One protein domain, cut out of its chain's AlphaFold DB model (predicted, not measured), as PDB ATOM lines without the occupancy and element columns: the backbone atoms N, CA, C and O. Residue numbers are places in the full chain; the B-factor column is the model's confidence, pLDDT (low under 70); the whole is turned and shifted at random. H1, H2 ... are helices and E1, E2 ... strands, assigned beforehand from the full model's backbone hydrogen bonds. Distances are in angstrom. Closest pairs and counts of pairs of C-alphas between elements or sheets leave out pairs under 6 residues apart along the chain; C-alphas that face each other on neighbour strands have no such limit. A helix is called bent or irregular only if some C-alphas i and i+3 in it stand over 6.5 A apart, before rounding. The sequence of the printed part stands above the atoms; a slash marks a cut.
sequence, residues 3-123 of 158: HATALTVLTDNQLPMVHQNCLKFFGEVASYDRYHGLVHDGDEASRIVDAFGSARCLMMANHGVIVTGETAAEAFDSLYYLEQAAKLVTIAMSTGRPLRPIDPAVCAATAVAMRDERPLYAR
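AT A GLANCE: This is residues 3 to 123 of the 158 residues of the protein "Aldolase_II domain-containing protein" of Emiliania huxleyi (UniProt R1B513). A small three-stranded sheet, E1 to E3, stands between the helix H3, which reaches away from it, and the long helix H4. H5 folds back to meet H4 near one end, the two making a V with the short H2 between its arms, while the short H1 packs on H4 near the sheet. The 121 printed residues hold H1, H2, E1, H3, E2, E3, H4 and H5 in that order, mostly helix; the sheet is mixed, in the order E1, E2, E3. The whole is compact, with a radius of gyration of the C-alphas of 14.7 A and spans of 41 by 37 by 22 A.

IN THESE COORDINATES: H1 is residues 3 to 7, with C-alpha 3 at (93.055, 36.954, 74.780), and H2 is residues 20 to 23. E1 is residues 29 to 32. H3, residues 42 to 52, is 15.4 A long from first to last C-alpha. E2 is residues 57 to 60 and E3 residues 64 to 67. H4, residues 72 to 93, begins at C-alpha 72 (99.666, 16.504, 74.348) and is 31.1 A long. H5, residues 104 to 123, is 28.1 A long and ends at C-alpha 123 (100.618, 15.846, 83.307). H5 is irregular, with C-alphas 116 and 119 7.5 A apart, and has a kink of 56 degrees near residue 117.

HOW THE PARTS SIT: H4 is the hub. With residues 82 to 90 it touches H1, the closest C-alphas being those of His 3 and Lys 87, 5.0 A apart. With residues 81 to 86 it touches H2, closest at Asn 21 and Ala 85, C-alphas 5.2 A apart. H4 and H5 form a helical hairpin, opposite ways at a steep tilt of 43 degrees; they touch through residues 73 to 78 and 118 to 123, closest at the C-alphas of Glu 74 and Ala 122, 5.1 A. H2 touches H5 at Leu 23 and Ala 111, their closest C-alphas, 5.5 A. E1 and E2 are parallel, with N 30 and O 57 2.8 A apart. E2 and E3 are an antiparallel hairpin, with N 58 and O 66 2.9 A apart. E1, H3 and E2 form a strand-helix-strand unit, two parallel neighbour strands with a helix between, its crossover right-handed. The arrangement has three layers, a sheet with helices on both faces: H4 is on one face of the sheet E1, E2, E3 and H3 on the other. H3 has a height over the sheet of 10.3 A; its closest C-alpha to E1 is that of Phe 52, 5.9 A from Ala 30. H1 only grazes the sheet. H3 and H4 are apart. Every O i to N i+4 pair is within hydrogen-bond range in H1, H3 and H4, and 14 of 16 in H5; H2 is too short for one, and its one O i to N i+3 pair is within range.

THE WHOLE: The C-alphas of Gly 42 and Arg 97, the two farthest apart, are 42.2 A apart. Residues 38 to 43 and 93 to 98 stand free. The printed part has no cut, and the link from H1 to H2, 12 residues, is long. Mean pLDDT of the printed part is 95.4, with residues 39 to 41 under 70.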
ATOM      1  N   HIS A   3      92.030  36.013  74.327       98.19
ATOM      2  CA  HIS A   3      93.055  36.954  74.780       98.19
ATOM      3  C   HIS A   3      94.392  36.734  74.074       98.19
ATOM      4  O   HIS A   3      95.018  37.704  73.660       98.19
ATOM      5  N   ALA A   4      94.815  35.479  73.881       97.81
ATOM      6  CA  ALA A   4      96.020  35.187  73.103       97.81
ATOM      7  C   ALA A   4      95.891  35.707  71.661       97.81
ATOM      8  O   ALA A   4      96.792  36.382  71.172       97.81
ATOM      9  N   THR A   5      94.738  35.486  71.021       97.62
ATOM     10  CA  THR A   5      94.425  36.048  69.697       97.62
ATOM     11  C   THR A   5      94.376  37.580  69.707       97.62
ATOM     12  O   THR A   5      94.828  38.207  68.757       97.62
ATOM     13  N   ALA A   6      93.884  38.212  70.777       98.06
ATOM     14  CA  ALA A   6      93.863  39.672  70.879       98.06
ATOM     15  C   ALA A   6      95.270  40.290  70.884       98.06
ATOM     16  O   ALA A   6      95.443  41.405  70.402       98.06
ATOM     17  N   LEU A   7      96.286  39.585  71.392       97.88
ATOM     18  CA  LEU A   7      97.665  40.065  71.290       97.88
ATOM     19  C   LEU A   7      98.201  39.981  69.856       97.88
ATOM     20  O   LEU A   7      99.015  40.816  69.475       97.88
ATOM     21  N   THR A   8      97.725  39.036  69.038       97.94
ATOM     22  CA  THR A   8      98.228  38.875  67.663       97.94
ATOM     23  C   THR A   8      97.665  39.879  66.664       97.94
ATOM     24  O   THR A   8      98.096  39.926  65.514       97.94
ATOM     25  N   VAL A   9      96.711  40.712  67.081       97.19
ATOM     26  CA  VAL A   9      96.233  41.853  66.284       97.19
ATOM     27  C   VAL A   9      96.934  43.167  66.647       97.19
ATOM     28  O   VAL A   9      96.677  44.181  65.999       97.19
ATOM     29  N   LEU A  10      97.795  43.174  67.672       96.50
ATOM     30  CA  LEU A  10      98.600  44.339  68.039       96.50
ATOM     31  C   LEU A  10      99.821  44.458  67.125       96.50
ATOM     32  O   LEU A  10     100.363  43.458  66.663       96.50
ATOM     33  N   THR A  11     100.282  45.689  66.906       95.12
ATOM     34  CA  THR A  11     101.419  45.981  66.019       95.12
ATOM     35  C   THR A  11     102.726  45.333  66.476       95.12
ATOM     36  O   THR A  11     103.589  45.073  65.646       95.12
ATOM     37  N   ASP A  12     102.900  45.100  67.778       94.44
ATOM     38  CA  ASP A  12     104.085  44.434  68.319       94.44
ATOM     39  C   ASP A  12     103.974  42.900  68.302       94.44
ATOM     40  O   ASP A  12     105.005  42.234  68.278       94.44
ATOM     41  N   ASN A  13     102.759  42.330  68.275       96.69
ATOM     42  CA  ASN A  13     102.507  40.884  68.201       96.69
ATOM     43  C   ASN A  13     103.382  40.072  69.186       96.69
ATOM     44  O   ASN A  13     103.970  39.045  68.839       96.69
ATOM     45  N   GLN A  14     103.520  40.568  70.421       95.50
ATOM     46  CA  GLN A  14     104.360  39.976  71.467       95.50
ATOM     47  C   GLN A  14     103.548  39.580  72.703       95.50
ATOM     48  O   GLN A  14     102.501  40.155  73.008       95.50
ATOM     49  N   LEU A  15     104.100  38.651  73.491       97.75
ATOM     50  CA  LEU A  15     103.698  38.413  74.878       97.75
ATOM     51  C   LEU A  15     104.670  39.138  75.836       97.75
ATOM     52  O   LEU A  15     105.809  38.697  75.994       97.75
ATOM     53  N   PRO A  16     104.252  40.209  76.535       97.69
ATOM     54  CA  PRO A  16     105.110  40.922  77.480       97.69
ATOM     55  C   PRO A  16     105.455  40.102  78.733       97.69
ATOM     56  O   PRO A  16     104.594  39.467  79.349       97.69
ATOM     57  N   MET A  17     106.706  40.196  79.186       98.31
ATOM     58  CA  MET A  17     107.224  39.500  80.374       98.31
ATOM     59  C   MET A  17     106.942  40.289  81.657       98.31
ATOM     60  O   MET A  17     107.821  40.922  82.237       98.31
ATOM     61  N   VAL A  18     105.671  40.297  82.066       98.38
ATOM     62  CA  VAL A  18     105.149  41.179  83.134       98.38
ATOM     63  C   VAL A  18     104.466  40.423  84.279       98.38
ATOM     64  O   VAL A  18     104.039  41.019  85.263       98.38
ATOM     65  N   HIS A  19     104.345  39.099  84.158       98.50
ATOM     66  CA  HIS A  19     103.708  38.230  85.144       98.50
ATOM     67  C   HIS A  19     104.311  36.821  85.091       98.50
ATOM     68  O   HIS A  19     104.775  36.384  84.040       98.50
ATOM     69  N   GLN A  20     104.244  36.078  86.199       97.69
ATOM     70  CA  GLN A  20     104.809  34.728  86.326       97.69
ATOM     71  C   GLN A  20     104.351  33.772  85.206       97.69
ATOM     72  O   GLN A  20     105.168  33.049  84.646       97.69
ATOM     73  N   ASN A  21     103.069  33.802  84.819       97.56
ATOM     74  CA  ASN A  21     102.571  32.975  83.707       97.56
ATOM     75  C   ASN A  21     103.224  33.320  82.359       97.56
ATOM     76  O   ASN A  21     103.391  32.424  81.538       97.56
ATOM     77  N   CYS A  22     103.611  34.582  82.130       98.38
ATOM     78  CA  CYS A  22     104.335  34.977  80.919       98.38
ATOM     79  C   CYS A  22     105.723  34.327  80.880       98.38
ATOM     80  O   CYS A  22     106.170  33.896  79.820       98.38
ATOM     81  N   LEU A  23     106.372  34.184  82.043       98.38
ATOM     82  CA  LEU A  23     107.729  33.639  82.151       98.38
ATOM     83  C   LEU A  23     107.822  32.170  81.723       98.38
ATOM     84  O   LEU A  23     108.888  31.747  81.287       98.38
ATOM     85  N   LYS A  24     106.708  31.417  81.739       97.00
ATOM     86  CA  LYS A  24     106.656  30.066  81.150       97.00
ATOM     87  C   LYS A  24     107.100  30.062  79.683       97.00
ATOM     88  O   LYS A  24     107.526  29.019  79.206       97.00
ATOM     89  N   PHE A  25     106.973  31.187  78.980       97.81
ATOM     90  CA  PHE A  25     107.268  31.340  77.556       97.81
ATOM     91  C   PHE A  25     108.490  32.226  77.277       97.81
ATOM     92  O   PHE A  25     108.740  32.573  76.124       97.81
ATOM     93  N   PHE A  26     109.251  32.617  78.301       98.19
ATOM     94  CA  PHE A  26     110.429  33.459  78.112       98.19
ATOM     95  C   PHE A  26     111.447  32.777  77.184       98.19
ATOM     96  O   PHE A  26     111.930  31.685  77.481       98.19
ATOM     97  N   GLY A  27     111.746  33.412  76.046       96.81
ATOM     98  CA  GLY A  27     112.632  32.857  75.016       96.81
ATOM     99  C   GLY A  27     112.051  31.677  74.223       96.81
ATOM    100  O   GLY A  27     112.791  31.015  73.506       96.81
ATOM    101  N   GLU A  28     110.751  31.393  74.350       97.12
ATOM    102  CA  GLU A  28     110.067  30.280  73.671       97.12
ATOM    103  C   GLU A  28     108.858  30.746  72.829       97.12
ATOM    104  O   GLU A  28     108.054  29.915  72.399       97.12
ATOM    105  N   VAL A  29     108.711  32.057  72.600       97.69
ATOM    106  CA  VAL A  29     107.700  32.642  71.700       97.69
ATOM    107  C   VAL A  29     108.386  33.183  70.455       97.69
ATOM    108  O   VAL A  29     109.301  33.995  70.564       97.69
ATOM    109  N   ALA A  30     107.916  32.756  69.290       97.62
ATOM    110  CA  ALA A  30     108.190  33.391  68.012       97.62
ATOM    111  C   ALA A  30     106.963  34.189  67.553       97.62
ATOM    112  O   ALA A  30     105.828  33.884  67.937       97.62
ATOM    113  N   SER A  31     107.188  35.167  66.680       96.88
ATOM    114  CA  SER A  31     106.128  35.947  66.043       96.88
ATOM    115  C   SER A  31     106.250  35.844  64.528       96.88
ATOM    116  O   SER A  31     107.347  35.898  63.972       96.88
ATOM    117  N   TYR A  32     105.110  35.678  63.864       96.00
ATOM    118  CA  TYR A  32     104.983  35.707  62.414       96.00
ATOM    119  C   TYR A  32     104.111  36.901  62.031       96.00
ATOM    120  O   TYR A  32     102.884  36.844  62.121       96.00
ATOM    121  N   ASP A  33     104.757  37.992  61.620       94.44
ATOM    122  CA  ASP A  33     104.128  39.309  61.429       94.44
ATOM    123  C   ASP A  33     103.527  39.510  60.031       94.44
ATOM    124  O   ASP A  33     103.477  40.621  59.498       94.44
ATOM    125  N   ARG A  34     103.100  38.420  59.390       90.69
ATOM    126  CA  ARG A  34     102.491  38.448  58.060       90.69
ATOM    127  C   ARG A  34     101.180  37.682  58.074       90.69
ATOM    128  O   ARG A  34     101.094  36.593  58.629       90.69
ATOM    129  N   TYR A  35     100.175  38.249  57.418       91.44
ATOM    130  CA  TYR A  35      98.906  37.589  57.148       91.44
ATOM    131  C   TYR A  35      98.606  37.695  55.656       91.44
ATOM    132  O   TYR A  35      98.376  38.789  55.140       91.44
ATOM    133  N   HIS A  36      98.627  36.562  54.953       86.75
ATOM    134  CA  HIS A  36      98.427  36.512  53.502       86.75
ATOM    135  C   HIS A  36      96.985  36.147  53.094       86.75
ATOM    136  O   HIS A  36      96.703  35.993  51.909       86.75
ATOM    137  N   GLY A  37      96.050  36.045  54.048       85.00
ATOM    138  CA  GLY A  37      94.671  35.619  53.791       85.00
ATOM    139  C   GLY A  37      94.498  34.097  53.801       85.00
ATOM    140  O   GLY A  37      95.333  33.365  54.330       85.00
ATOM    141  N   LEU A  38      93.387  33.612  53.238       79.25
ATOM    142  CA  LEU A  38      93.108  32.179  53.083       79.25
ATOM    143  C   LEU A  38      93.964  31.610  51.943       79.25
ATOM    144  O   LEU A  38      93.517  31.503  50.804       79.25
ATOM    145  N   VAL A  39      95.221  31.303  52.244       69.00
ATOM    146  CA  VAL A  39      96.183  30.745  51.289       69.00
ATOM    147  C   VAL A  39      96.258  29.231  51.477       69.00
ATOM    148  O   VAL A  39      96.429  28.738  52.590       69.00
ATOM    149  N   HIS A  40      96.111  28.488  50.380       65.50
ATOM    150  CA  HIS A  40      96.234  27.025  50.331       65.50
ATOM    151  C   HIS A  40      97.477  26.583  49.537       65.50
ATOM    152  O   HIS A  40      97.462  25.529  48.904       65.50
ATOM    153  N   ASP A  41      98.532  27.402  49.525       68.19
ATOM    154  CA  ASP A  41      99.824  27.041  48.939       68.19
ATOM    155  C   ASP A  41     100.786  26.478  50.000       68.19
ATOM    156  O   ASP A  41     100.662  26.740  51.198       68.19
ATOM    157  N   GLY A  42     101.719  25.629  49.562       71.62
ATOM    158  CA  GLY A  42     102.722  25.029  50.447       71.62
ATOM    159  C   GLY A  42     103.791  26.020  50.917       71.62
ATOM    160  O   GLY A  42     104.452  25.762  51.923       71.62
ATOM    161  N   ASP A  43     103.931  27.161  50.240       83.44
ATOM    162  CA  ASP A  43     104.944  28.168  50.549       83.44
ATOM    163  C   ASP A  43     104.642  28.857  51.884       83.44
ATOM    164  O   ASP A  43     105.557  29.152  52.656       83.44
ATOM    165  N   GLU A  44     103.361  29.079  52.196       85.06
ATOM    166  CA  GLU A  44     102.954  29.640  53.483       85.06
ATOM    167  C   GLU A  44     103.267  28.701  54.651       85.06
ATOM    168  O   GLU A  44     103.779  29.140  55.683       85.06
ATOM    169  N   ALA A  45     103.035  27.397  54.478       87.44
ATOM    170  CA  ALA A  45     103.369  26.410  55.499       87.44
ATOM    171  C   ALA A  45     104.879  26.391  55.786       87.44
ATOM    172  O   ALA A  45     105.274  26.385  56.953       87.44
ATOM    173  N   SER A  46     105.724  26.450  54.749       91.12
ATOM    174  CA  SER A  46     107.180  26.529  54.914       91.12
ATOM    175  C   SER A  46     107.613  27.780  55.680       91.12
ATOM    176  O   SER A  46     108.376  27.665  56.633       91.12
ATOM    177  N   ARG A  47     107.066  28.960  55.354       91.56
ATOM    178  CA  ARG A  47     107.379  30.204  56.086       91.56
ATOM    179  C   ARG A  47     106.953  30.149  57.548       91.56
ATOM    180  O   ARG A  47     107.672  30.656  58.405       91.56
ATOM    181  N   ILE A  48     105.795  29.553  57.835       93.06
ATOM    182  CA  ILE A  48     105.313  29.363  59.208       93.06
ATOM    183  C   ILE A  48     106.267  28.450  59.975       93.06
ATOM    184  O   ILE A  48     106.632  28.782  61.098       93.06
ATOM    185  N   VAL A  49     106.696  27.330  59.384       93.75
ATOM    186  CA  VAL A  49     107.664  26.412  60.007       93.75
ATOM    187  C   VAL A  49     109.002  27.113  60.260       93.75
ATOM    188  O   VAL A  49     109.530  27.017  61.367       93.75
ATOM    189  N   ASP A  50     109.504  27.871  59.284       95.25
ATOM    190  CA  ASP A  50     110.750  28.633  59.413       95.25
ATOM    191  C   ASP A  50     110.656  29.699  60.516       95.25
ATOM    192  O   ASP A  50     111.578  29.848  61.319       95.25
ATOM    193  N   ALA A  51     109.528  30.412  60.597       95.31
ATOM    194  CA  ALA A  51     109.272  31.396  61.647       95.31
ATOM    195  C   ALA A  51     109.102  30.746  63.029       95.31
ATOM    196  O   ALA A  51     109.514  31.324  64.033       95.31
ATOM    197  N   PHE A  52     108.503  29.552  63.094       96.62
ATOM    198  CA  PHE A  52     108.332  28.800  64.336       96.62
ATOM    199  C   PHE A  52     109.687  28.355  64.897       96.62
ATOM    200  O   PHE A  52     109.937  28.488  66.096       96.62
ATOM    201  N   GLY A  53     110.576  27.846  64.037       95.75
ATOM    202  CA  GLY A  53     111.908  27.388  64.423       95.75
ATOM    203  C   GLY A  53     111.865  26.405  65.598       95.75
ATOM    204  O   GLY A  53     111.198  25.375  65.544       95.75
ATOM    205  N   SER A  54     112.576  26.738  66.678       94.81
ATOM    206  CA  SER A  54     112.597  25.975  67.935       94.81
ATOM    207  C   SER A  54     111.723  26.579  69.042       94.81
ATOM    208  O   SER A  54     111.844  26.183  70.206       94.81
ATOM    209  N   ALA A  55     110.863  27.548  68.712       96.88
ATOM    210  CA  ALA A  55     109.919  28.105  69.669       96.88
ATOM    211  C   ALA A  55     108.924  27.032  70.134       96.88
ATOM    212  O   ALA A  55     108.809  25.953  69.560       96.88
ATOM    213  N   ARG A  56     108.177  27.333  71.194       95.81
ATOM    214  CA  ARG A  56     107.052  26.506  71.651       95.81
ATOM    215  C   ARG A  56     105.705  27.129  71.304       95.81
ATOM    216  O   ARG A  56     104.689  26.439  71.259       95.81
ATOM    217  N   CYS A  57     105.689  28.438  71.088       97.81
ATOM    218  CA  CYS A  57     104.518  29.195  70.691       97.81
ATOM    219  C   CYS A  57     104.869  30.084  69.502       97.81
ATOM    220  O   CYS A  57     105.869  30.795  69.553       97.81
ATOM    221  N   LEU A  58     104.011  30.101  68.487       97.94
ATOM    222  CA  LEU A  58     104.057  31.079  67.408       97.94
ATOM    223  C   LEU A  58     102.828  31.975  67.483       97.94
ATOM    224  O   LEU A  58     101.702  31.479  67.451       97.94
ATOM    225  N   MET A  59     103.050  33.283  67.573       98.06
ATOM    226  CA  MET A  59     102.014  34.305  67.485       98.06
ATOM    227  C   MET A  59     101.882  34.773  66.034       98.06
ATOM    228  O   MET A  59     102.790  35.393  65.484       98.06
ATOM    229  N   MET A  60     100.765  34.445  65.390       97.12
ATOM    230  CA  MET A  60     100.512  34.735  63.979       97.12
ATOM    231  C   MET A  60      99.659  35.994  63.848       97.12
ATOM    232  O   MET A  60      98.502  36.011  64.301       97.12
ATOM    233  N   ALA A  61     100.222  37.020  63.208       97.00
ATOM    234  CA  ALA A  61      99.564  38.301  63.011       97.00
ATOM    235  C   ALA A  61      98.170  38.123  62.403       97.00
ATOM    236  O   ALA A  61      97.971  37.354  61.462       97.00
ATOM    237  N   ASN A  62      97.188  38.808  62.989       96.19
ATOM    238  CA  ASN A  62      95.790  38.813  62.549       96.19
ATOM    239  C   ASN A  62      95.096  37.435  62.496       96.19
ATOM    240  O   ASN A  62      94.008  37.333  61.932       96.19
ATOM    241  N   HIS A  63      95.682  36.390  63.093       95.19
ATOM    242  CA  HIS A  63      95.144  35.030  63.056       95.19
ATOM    243  C   HIS A  63      94.955  34.443  64.461       95.19
ATOM    244  O   HIS A  63      93.833  34.258  64.933       95.19
ATOM    245  N   GLY A  64      96.047  34.135  65.156       95.44
ATOM    246  CA  GLY A  64      95.996  33.461  66.448       95.44
ATOM    247  C   GLY A  64      97.331  32.831  66.801       95.44
ATOM    248  O   GLY A  64      98.376  33.343  66.418       95.44
ATOM    249  N   VAL A  65      97.305  31.718  67.531       97.50
ATOM    250  CA  VAL A  65      98.522  31.085  68.050       97.50
ATOM    251  C   VAL A  65      98.610  29.613  67.668       97.50
ATOM    252  O   VAL A  65      97.598  28.912  67.643       97.50
ATOM    253  N   ILE A  66      99.831  29.142  67.431       96.88
ATOM    254  CA  ILE A  66     100.167  27.715  67.375       96.88
ATOM    255  C   ILE A  66     101.020  27.404  68.601       96.88
ATOM    256  O   ILE A  66     101.972  28.125  68.886       96.88
ATOM    257  N   VAL A  67     100.687  26.335  69.322       97.31
ATOM    258  CA  VAL A  67     101.428  25.885  70.505       97.31
ATOM    259  C   VAL A  67     101.779  24.414  70.351       97.31
ATOM    260  O   VAL A  67     100.918  23.601  70.014       97.31
ATOM    261  N   THR A  68     103.032  24.075  70.629       96.81
ATOM    262  CA  THR A  68     103.549  22.704  70.590       96.81
ATOM    263  C   THR A  68     104.034  22.262  71.974       96.81
ATOM    264  O   THR A  68     104.114  23.045  72.922       96.81
ATOM    265  N   GLY A  69     104.306  20.971  72.116       96.00
ATOM    266  CA  GLY A  69     104.891  20.364  73.308       96.00
ATOM    267  C   GLY A  69     105.310  18.934  72.992       96.00
ATOM    268  O   GLY A  69     104.803  18.352  72.032       96.00
ATOM    269  N   GLU A  70     106.211  18.357  73.787       96.00
ATOM    270  CA  GLU A  70     106.675  16.975  73.565       96.00
ATOM    271  C   GLU A  70     105.554  15.951  73.782       96.00
ATOM    272  O   GLU A  70     105.563  14.847  73.239       96.00
ATOM    273  N   THR A  71     104.541  16.337  74.558       97.62
ATOM    274  CA  THR A  71     103.329  15.557  74.780       97.62
ATOM    275  C   THR A  71     102.093  16.430  74.604       97.62
ATOM    276  O   THR A  71     102.134  17.650  74.787       97.62
ATOM    277  N   ALA A  72     100.946  15.799  74.340       96.19
ATOM    278  CA  ALA A  72      99.666  16.504  74.348       96.19
ATOM    279  C   ALA A  72      99.436  17.236  75.684       96.19
ATOM    280  O   ALA A  72      98.982  18.374  75.683       96.19
ATOM    281  N   ALA A  73      99.806  16.627  76.817       97.69
ATOM    282  CA  ALA A  73      99.666  17.254  78.131       97.69
ATOM    283  C   ALA A  73     100.438  18.579  78.224       97.69
ATOM    284  O   ALA A  73      99.895  19.567  78.715       97.69
ATOM    285  N   GLU A  74     101.669  18.622  77.711       97.94
ATOM    286  CA  GLU A  74     102.462  19.853  77.657       97.94
ATOM    287  C   GLU A  74     101.879  20.886  76.704       97.94
ATOM    288  O   GLU A  74     101.805  22.058  77.072       97.94
ATOM    289  N   ALA A  75     101.424  20.475  75.518       97.19
ATOM    290  CA  ALA A  75     100.785  21.384  74.573       97.19
ATOM    291  C   ALA A  75      99.510  22.007  75.175       97.19
ATOM    292  O   ALA A  75      99.327  23.219  75.106       97.19
ATOM    293  N   PHE A  76      98.670  21.214  75.851       96.25
ATOM    294  CA  PHE A  76      97.468  21.706  76.532       96.25
ATOM    295  C   PHE A  76      97.788  22.610  77.733       96.25
ATOM    296  O   PHE A  76      97.150  23.652  77.885       96.25
ATOM    297  N   ASP A  77      98.774  22.257  78.567       97.25
ATOM    298  CA  ASP A  77      99.218  23.108  79.684       97.25
ATOM    299  C   ASP A  77      99.702  24.466  79.178       97.25
ATOM    300  O   ASP A  77      99.292  25.523  79.662       97.25
ATOM    301  N   SER A  78     100.538  24.422  78.144       97.00
ATOM    302  CA  SER A  78     101.072  25.585  77.454       97.00
ATOM    303  C   SER A  78      99.957  26.454  76.896       97.00
ATOM    304  O   SER A  78      99.917  27.650  77.156       97.00
ATOM    305  N   LEU A  79      99.016  25.853  76.179       97.12
ATOM    306  CA  LEU A  79      97.911  26.571  75.568       97.12
ATOM    307  C   LEU A  79      97.028  27.261  76.621       97.12
ATOM    308  O   LEU A  79      96.674  28.431  76.472       97.12
ATOM    309  N   TYR A  80      96.740  26.573  77.729       97.12
ATOM    310  CA  TYR A  80      96.000  27.142  78.852       97.12
ATOM    311  C   TYR A  80      96.737  28.327  79.484       97.12
ATOM    312  O   TYR A  80      96.166  29.407  79.634       97.12
ATOM    313  N   TYR A  81      98.010  28.161  79.850       97.75
ATOM    314  CA  TYR A  81      98.748  29.231  80.522       97.75
ATOM    315  C   TYR A  81      99.078  30.407  79.603       97.75
ATOM    316  O   TYR A  81      99.186  31.526  80.105       97.75
ATOM    317  N   LEU A  82      99.181  30.188  78.290       98.44
ATOM    318  CA  LEU A  82      99.296  31.258  77.303       98.44
ATOM    319  C   LEU A  82      98.051  32.143  77.325       98.44
ATOM    320  O   LEU A  82      98.165  33.360  77.437       98.44
ATOM    321  N   GLU A  83      96.863  31.537  77.307       98.31
ATOM    322  CA  GLU A  83      95.601  32.274  77.403       98.31
ATOM    323  C   GLU A  83      95.473  33.009  78.744       98.31
ATOM    324  O   GLU A  83      95.059  34.167  78.777       98.31
ATOM    325  N   GLN A  84      95.877  32.387  79.858       98.50
ATOM    326  CA  GLN A  84      95.866  33.044  81.170       98.50
ATOM    327  C   GLN A  84      96.862  34.211  81.254       98.50
ATOM    328  O   GLN A  84      96.558  35.229  81.878       98.50
ATOM    329  N   ALA A  85      98.047  34.074  80.650       98.50
ATOM    330  CA  ALA A  85      99.041  35.139  80.566       98.50
ATOM    331  C   ALA A  85      98.521  36.297  79.706       98.50
ATOM    332  O   ALA A  85      98.490  37.437  80.169       98.50
ATOM    333  N   ALA A  86      98.033  35.991  78.504       98.50
ATOM    334  CA  ALA A  86      97.482  36.974  77.585       98.50
ATOM    335  C   ALA A  86      96.283  37.706  78.195       98.50
ATOM    336  O   ALA A  86      96.233  38.929  78.142       98.50
ATOM    337  N   LYS A  87      95.376  36.999  78.883       98.56
ATOM    338  CA  LYS A  87      94.246  37.613  79.596       98.56
ATOM    339  C   LYS A  87      94.697  38.679  80.584       98.56
ATOM    340  O   LYS A  87      94.139  39.773  80.610       98.56
ATOM    341  N   LEU A  88      95.700  38.364  81.400       98.44
ATOM    342  CA  LEU A  88      96.233  39.311  82.373       98.44
ATOM    343  C   LEU A  88      96.894  40.510  81.684       98.44
ATOM    344  O   LEU A  88      96.656  41.642  82.099       98.44
ATOM    345  N   VAL A  89      97.671  40.276  80.622       98.19
ATOM    346  CA  VAL A  89      98.294  41.344  79.824       98.19
ATOM    347  C   VAL A  89      97.233  42.260  79.216       98.19
ATOM    348  O   VAL A  89      97.324  43.472  79.385       98.19
ATOM    349  N   THR A  90      96.199  41.708  78.577       98.00
ATOM    350  CA  THR A  90      95.110  42.482  77.967       98.00
ATOM    351  C   THR A  90      94.380  43.338  79.004       98.00
ATOM    352  O   THR A  90      94.159  44.524  78.767       98.00
ATOM    353  N   ILE A  91      94.060  42.779  80.180       98.12
ATOM    354  CA  ILE A  91      93.431  43.528  81.284       98.12
ATOM    355  C   ILE A  91      94.362  44.634  81.803       98.12
ATOM    356  O   ILE A  91      93.914  45.738  82.101       98.12
ATOM    357  N   ALA A  92      95.664  44.369  81.922       98.38
ATOM    358  CA  ALA A  92      96.621  45.379  82.364       98.38
ATOM    359  C   ALA A  92      96.745  46.520  81.337       98.38
ATOM    360  O   ALA A  92      96.691  47.693  81.713       98.38
ATOM    361  N   MET A  93      96.837  46.191  80.045       97.25
ATOM    362  CA  MET A  93      96.892  47.162  78.948       97.25
ATOM    363  C   MET A  93      95.618  48.010  78.855       97.25
ATOM    364  O   MET A  93      95.710  49.210  78.601       97.25
ATOM    365  N   SER A  94      94.437  47.445  79.138       97.62
ATOM    366  CA  SER A  94      93.173  48.195  79.090       97.62
ATOM    367  C   SER A  94      93.078  49.315  80.131       97.62
ATOM    368  O   SER A  94      92.179  50.145  80.057       97.62
ATOM    369  N   THR A  95      93.992  49.364  81.106       98.25
ATOM    370  CA  THR A  95      94.083  50.477  82.063       98.25
ATOM    371  C   THR A  95      94.714  51.740  81.469       98.25
ATOM    372  O   THR A  95      94.666  52.793  82.104       98.25
ATOM    373  N   GLY A  96      95.355  51.646  80.296       97.56
ATOM    374  CA  GLY A  96      96.107  52.741  79.673       97.56
ATOM    375  C   GLY A  96      97.409  53.110  80.398       97.56
ATOM    376  O   GLY A  96      98.055  54.093  80.041       97.56
ATOM    377  N   ARG A  97      97.805  52.352  81.429       98.19
ATOM    378  CA  ARG A  97      99.039  52.579  82.191       98.19
ATOM    379  C   ARG A  97     100.189  51.729  81.639       98.19
ATOM    380  O   ARG A  97      99.941  50.626  81.153       98.19
ATOM    381  N   PRO A  98     101.450  52.182  81.769       98.06
ATOM    382  CA  PRO A  98     102.602  51.376  81.387       98.06
ATOM    383  C   PRO A  98     102.655  50.050  82.151       98.06
ATOM    384  O   PRO A  98     102.428  50.010  83.365       98.06
ATOM    385  N   LEU A  99     103.009  48.974  81.446       98.06
ATOM    386  CA  LEU A  99     103.296  47.688  82.071       98.06
ATOM    387  C   LEU A  99     104.627  47.747  82.834       98.06
ATOM    388  O   LEU A  99     105.538  48.490  82.469       98.06
ATOM    389  N   ARG A 100     104.754  46.935  83.886       98.31
ATOM    390  CA  ARG A 100     106.002  46.777  84.642       98.31
ATOM    391  C   ARG A 100     106.733  45.521  84.151       98.31
ATOM    392  O   ARG A 100     106.297  44.428  84.516       98.31
ATOM    393  N   PRO A 101     107.798  45.641  83.338       98.12
ATOM    394  CA  PRO A 101     108.572  44.480  82.916       98.12
ATOM    395  C   PRO A 101     109.293  43.850  84.110       98.12
ATOM    396  O   PRO A 101     109.706  44.543  85.043       98.12
ATOM    397  N   ILE A 102     109.428  42.528  84.074       98.56
ATOM    398  CA  ILE A 102     110.250  41.769  85.016       98.56
ATOM    399  C   ILE A 102     111.705  41.822  84.533       98.56
ATOM    400  O   ILE A 102     111.969  41.820  83.331       98.56
ATOM    401  N   ASP A 103     112.647  41.880  85.475       98.44
ATOM    402  CA  ASP A 103     114.077  41.862  85.173       98.44
ATOM    403  C   ASP A 103     114.446  40.628  84.313       98.44
ATOM    404  O   ASP A 103     114.039  39.508  84.656       98.44
ATOM    405  N   PRO A 104     115.194  40.785  83.202       97.94
ATOM    406  CA  PRO A 104     115.514  39.672  82.309       97.94
ATOM    407  C   PRO A 104     116.263  38.514  82.980       97.94
ATOM    408  O   PRO A 104     116.037  37.361  82.611       97.94
ATOM    409  N   ALA A 105     117.114  38.778  83.979       98.25
ATOM    410  CA  ALA A 105     117.822  37.722  84.701       98.25
ATOM    411  C   ALA A 105     116.851  36.899  85.560       98.25
ATOM    412  O   ALA A 105     116.937  35.670  85.599       98.25
ATOM    413  N   VAL A 106     115.868  37.561  86.183       98.50
ATOM    414  CA  VAL A 106     114.783  36.890  86.918       98.50
ATOM    415  C   VAL A 106     113.900  36.081  85.969       98.50
ATOM    416  O   VAL A 106     113.521  34.954  86.299       98.50
ATOM    417  N   CYS A 107     113.604  36.613  84.777       98.50
ATOM    418  CA  CYS A 107     112.845  35.898  83.751       98.50
ATOM    419  C   CYS A 107     113.558  34.609  83.334       98.50
ATOM    420  O   CYS A 107     112.949  33.542  83.372       98.50
ATOM    421  N   ALA A 108     114.850  34.699  83.005       98.19
ATOM    422  CA  ALA A 108     115.662  33.560  82.594       98.19
ATOM    423  C   ALA A 108     115.738  32.481  83.686       98.19
ATOM    424  O   ALA A 108     115.439  31.319  83.419       98.19
ATOM    425  N   ALA A 109     116.071  32.863  84.924       98.19
ATOM    426  CA  ALA A 109     116.182  31.919  86.037       98.19
ATOM    427  C   ALA A 109     114.846  31.217  86.342       98.19
ATOM    428  O   ALA A 109     114.805  30.002  86.539       98.19
ATOM    429  N   THR A 110     113.740  31.966  86.325       98.31
ATOM    430  CA  THR A 110     112.403  31.409  86.583       98.31
ATOM    431  C   THR A 110     111.947  30.491  85.450       98.31
ATOM    432  O   THR A 110     111.366  29.439  85.709       98.31
ATOM    433  N   ALA A 111     112.223  30.857  84.195       97.62
ATOM    434  CA  ALA A 111     111.863  30.053  83.031       97.62
ATOM    435  C   ALA A 111     112.582  28.696  83.018       97.62
ATOM    436  O   ALA A 111     111.954  27.691  82.689       97.62
ATOM    437  N   VAL A 112     113.857  28.653  83.432       97.69
ATOM    438  CA  VAL A 112     114.609  27.397  83.606       97.69
ATOM    439  C   VAL A 112     113.926  26.505  84.641       97.69
ATOM    440  O   VAL A 112     113.548  25.384  84.310       97.69
ATOM    441  N   ALA A 113     113.653  27.024  85.843       97.25
ATOM    442  CA  ALA A 113     112.979  26.252  86.890       97.25
ATOM    443  C   ALA A 113     111.603  25.726  86.433       97.25
ATOM    444  O   ALA A 113     111.268  24.560  86.625       97.25
ATOM    445  N   MET A 114     110.814  26.562  85.752       97.25
ATOM    446  CA  MET A 114     109.518  26.152  85.205       97.25
ATOM    447  C   MET A 114     109.626  25.104  84.097       97.25
ATOM    448  O   MET A 114     108.687  24.327  83.917       97.25
ATOM    449  N   ARG A 115     110.709  25.113  83.312       95.50
ATOM    450  CA  ARG A 115     110.954  24.119  82.262       95.50
ATOM    451  C   ARG A 115     111.269  22.760  82.881       95.50
ATOM    452  O   ARG A 115     110.669  21.780  82.452       95.50
ATOM    453  N   ASP A 116     112.099  22.725  83.920       96.19
ATOM    454  CA  ASP A 116     112.470  21.489  84.619       96.19
ATOM    455  C   ASP A 116     111.250  20.791  85.239       96.19
ATOM    456  O   ASP A 116     111.103  19.571  85.172       96.19
ATOM    457  N   GLU A 117     110.316  21.564  85.796       95.62
ATOM    458  CA  GLU A 117     109.117  21.010  86.427       95.62
ATOM    459  C   GLU A 117     107.950  20.754  85.448       95.62
ATOM    460  O   GLU A 117     106.936  20.136  85.812       95.62
ATOM    461  N   ARG A 118     108.066  21.227  84.199       95.38
ATOM    462  CA  ARG A 118     106.989  21.229  83.196       95.38
ATOM    463  C   ARG A 118     106.357  19.851  82.975       95.38
ATOM    464  O   ARG A 118     105.126  19.801  83.040       95.38
ATOM    465  N   PRO A 119     107.107  18.745  82.777       96.00
ATOM    466  CA  PRO A 119     106.493  17.453  82.458       96.00
ATOM    467  C   PRO A 119     105.545  16.965  83.562       96.00
ATOM    468  O   PRO A 119     104.438  16.485  83.293       96.00
ATOM    469  N   LEU A 120     105.934  17.154  84.829       96.88
ATOM    470  CA  LEU A 120     105.130  16.757  85.985       96.88
ATOM    471  C   LEU A 120     103.851  17.594  86.099       96.88
ATOM    472  O   LEU A 120     102.757  17.043  86.256       96.88
ATOM    473  N   TYR A 121     103.974  18.924  86.046       96.31
ATOM    474  CA  TYR A 121     102.821  19.807  86.218       96.31
ATOM    475  C   TYR A 121     101.859  19.739  85.039       96.31
ATOM    476  O   TYR A 121     100.651  19.660  85.265       96.31
ATOM    477  N   ALA A 122     102.375  19.674  83.809       97.50
ATOM    478  CA  ALA A 122     101.557  19.507  82.617       97.50
ATOM    479  C   ALA A 122     100.734  18.219  82.692       97.50
ATOM    480  O   ALA A 122      99.526  18.235  82.448       97.50
ATOM    481  N   ARG A 123     101.342  17.107  83.129       97.56
ATOM    482  CA  ARG A 123     100.618  15.846  83.307       97.56
ATOM    483  C   ARG A 123      99.511  15.956  84.352       97.56
ATOM    484  O   ARG A 123      98.376  15.559  84.087       97.56
TER     485      ARG A 123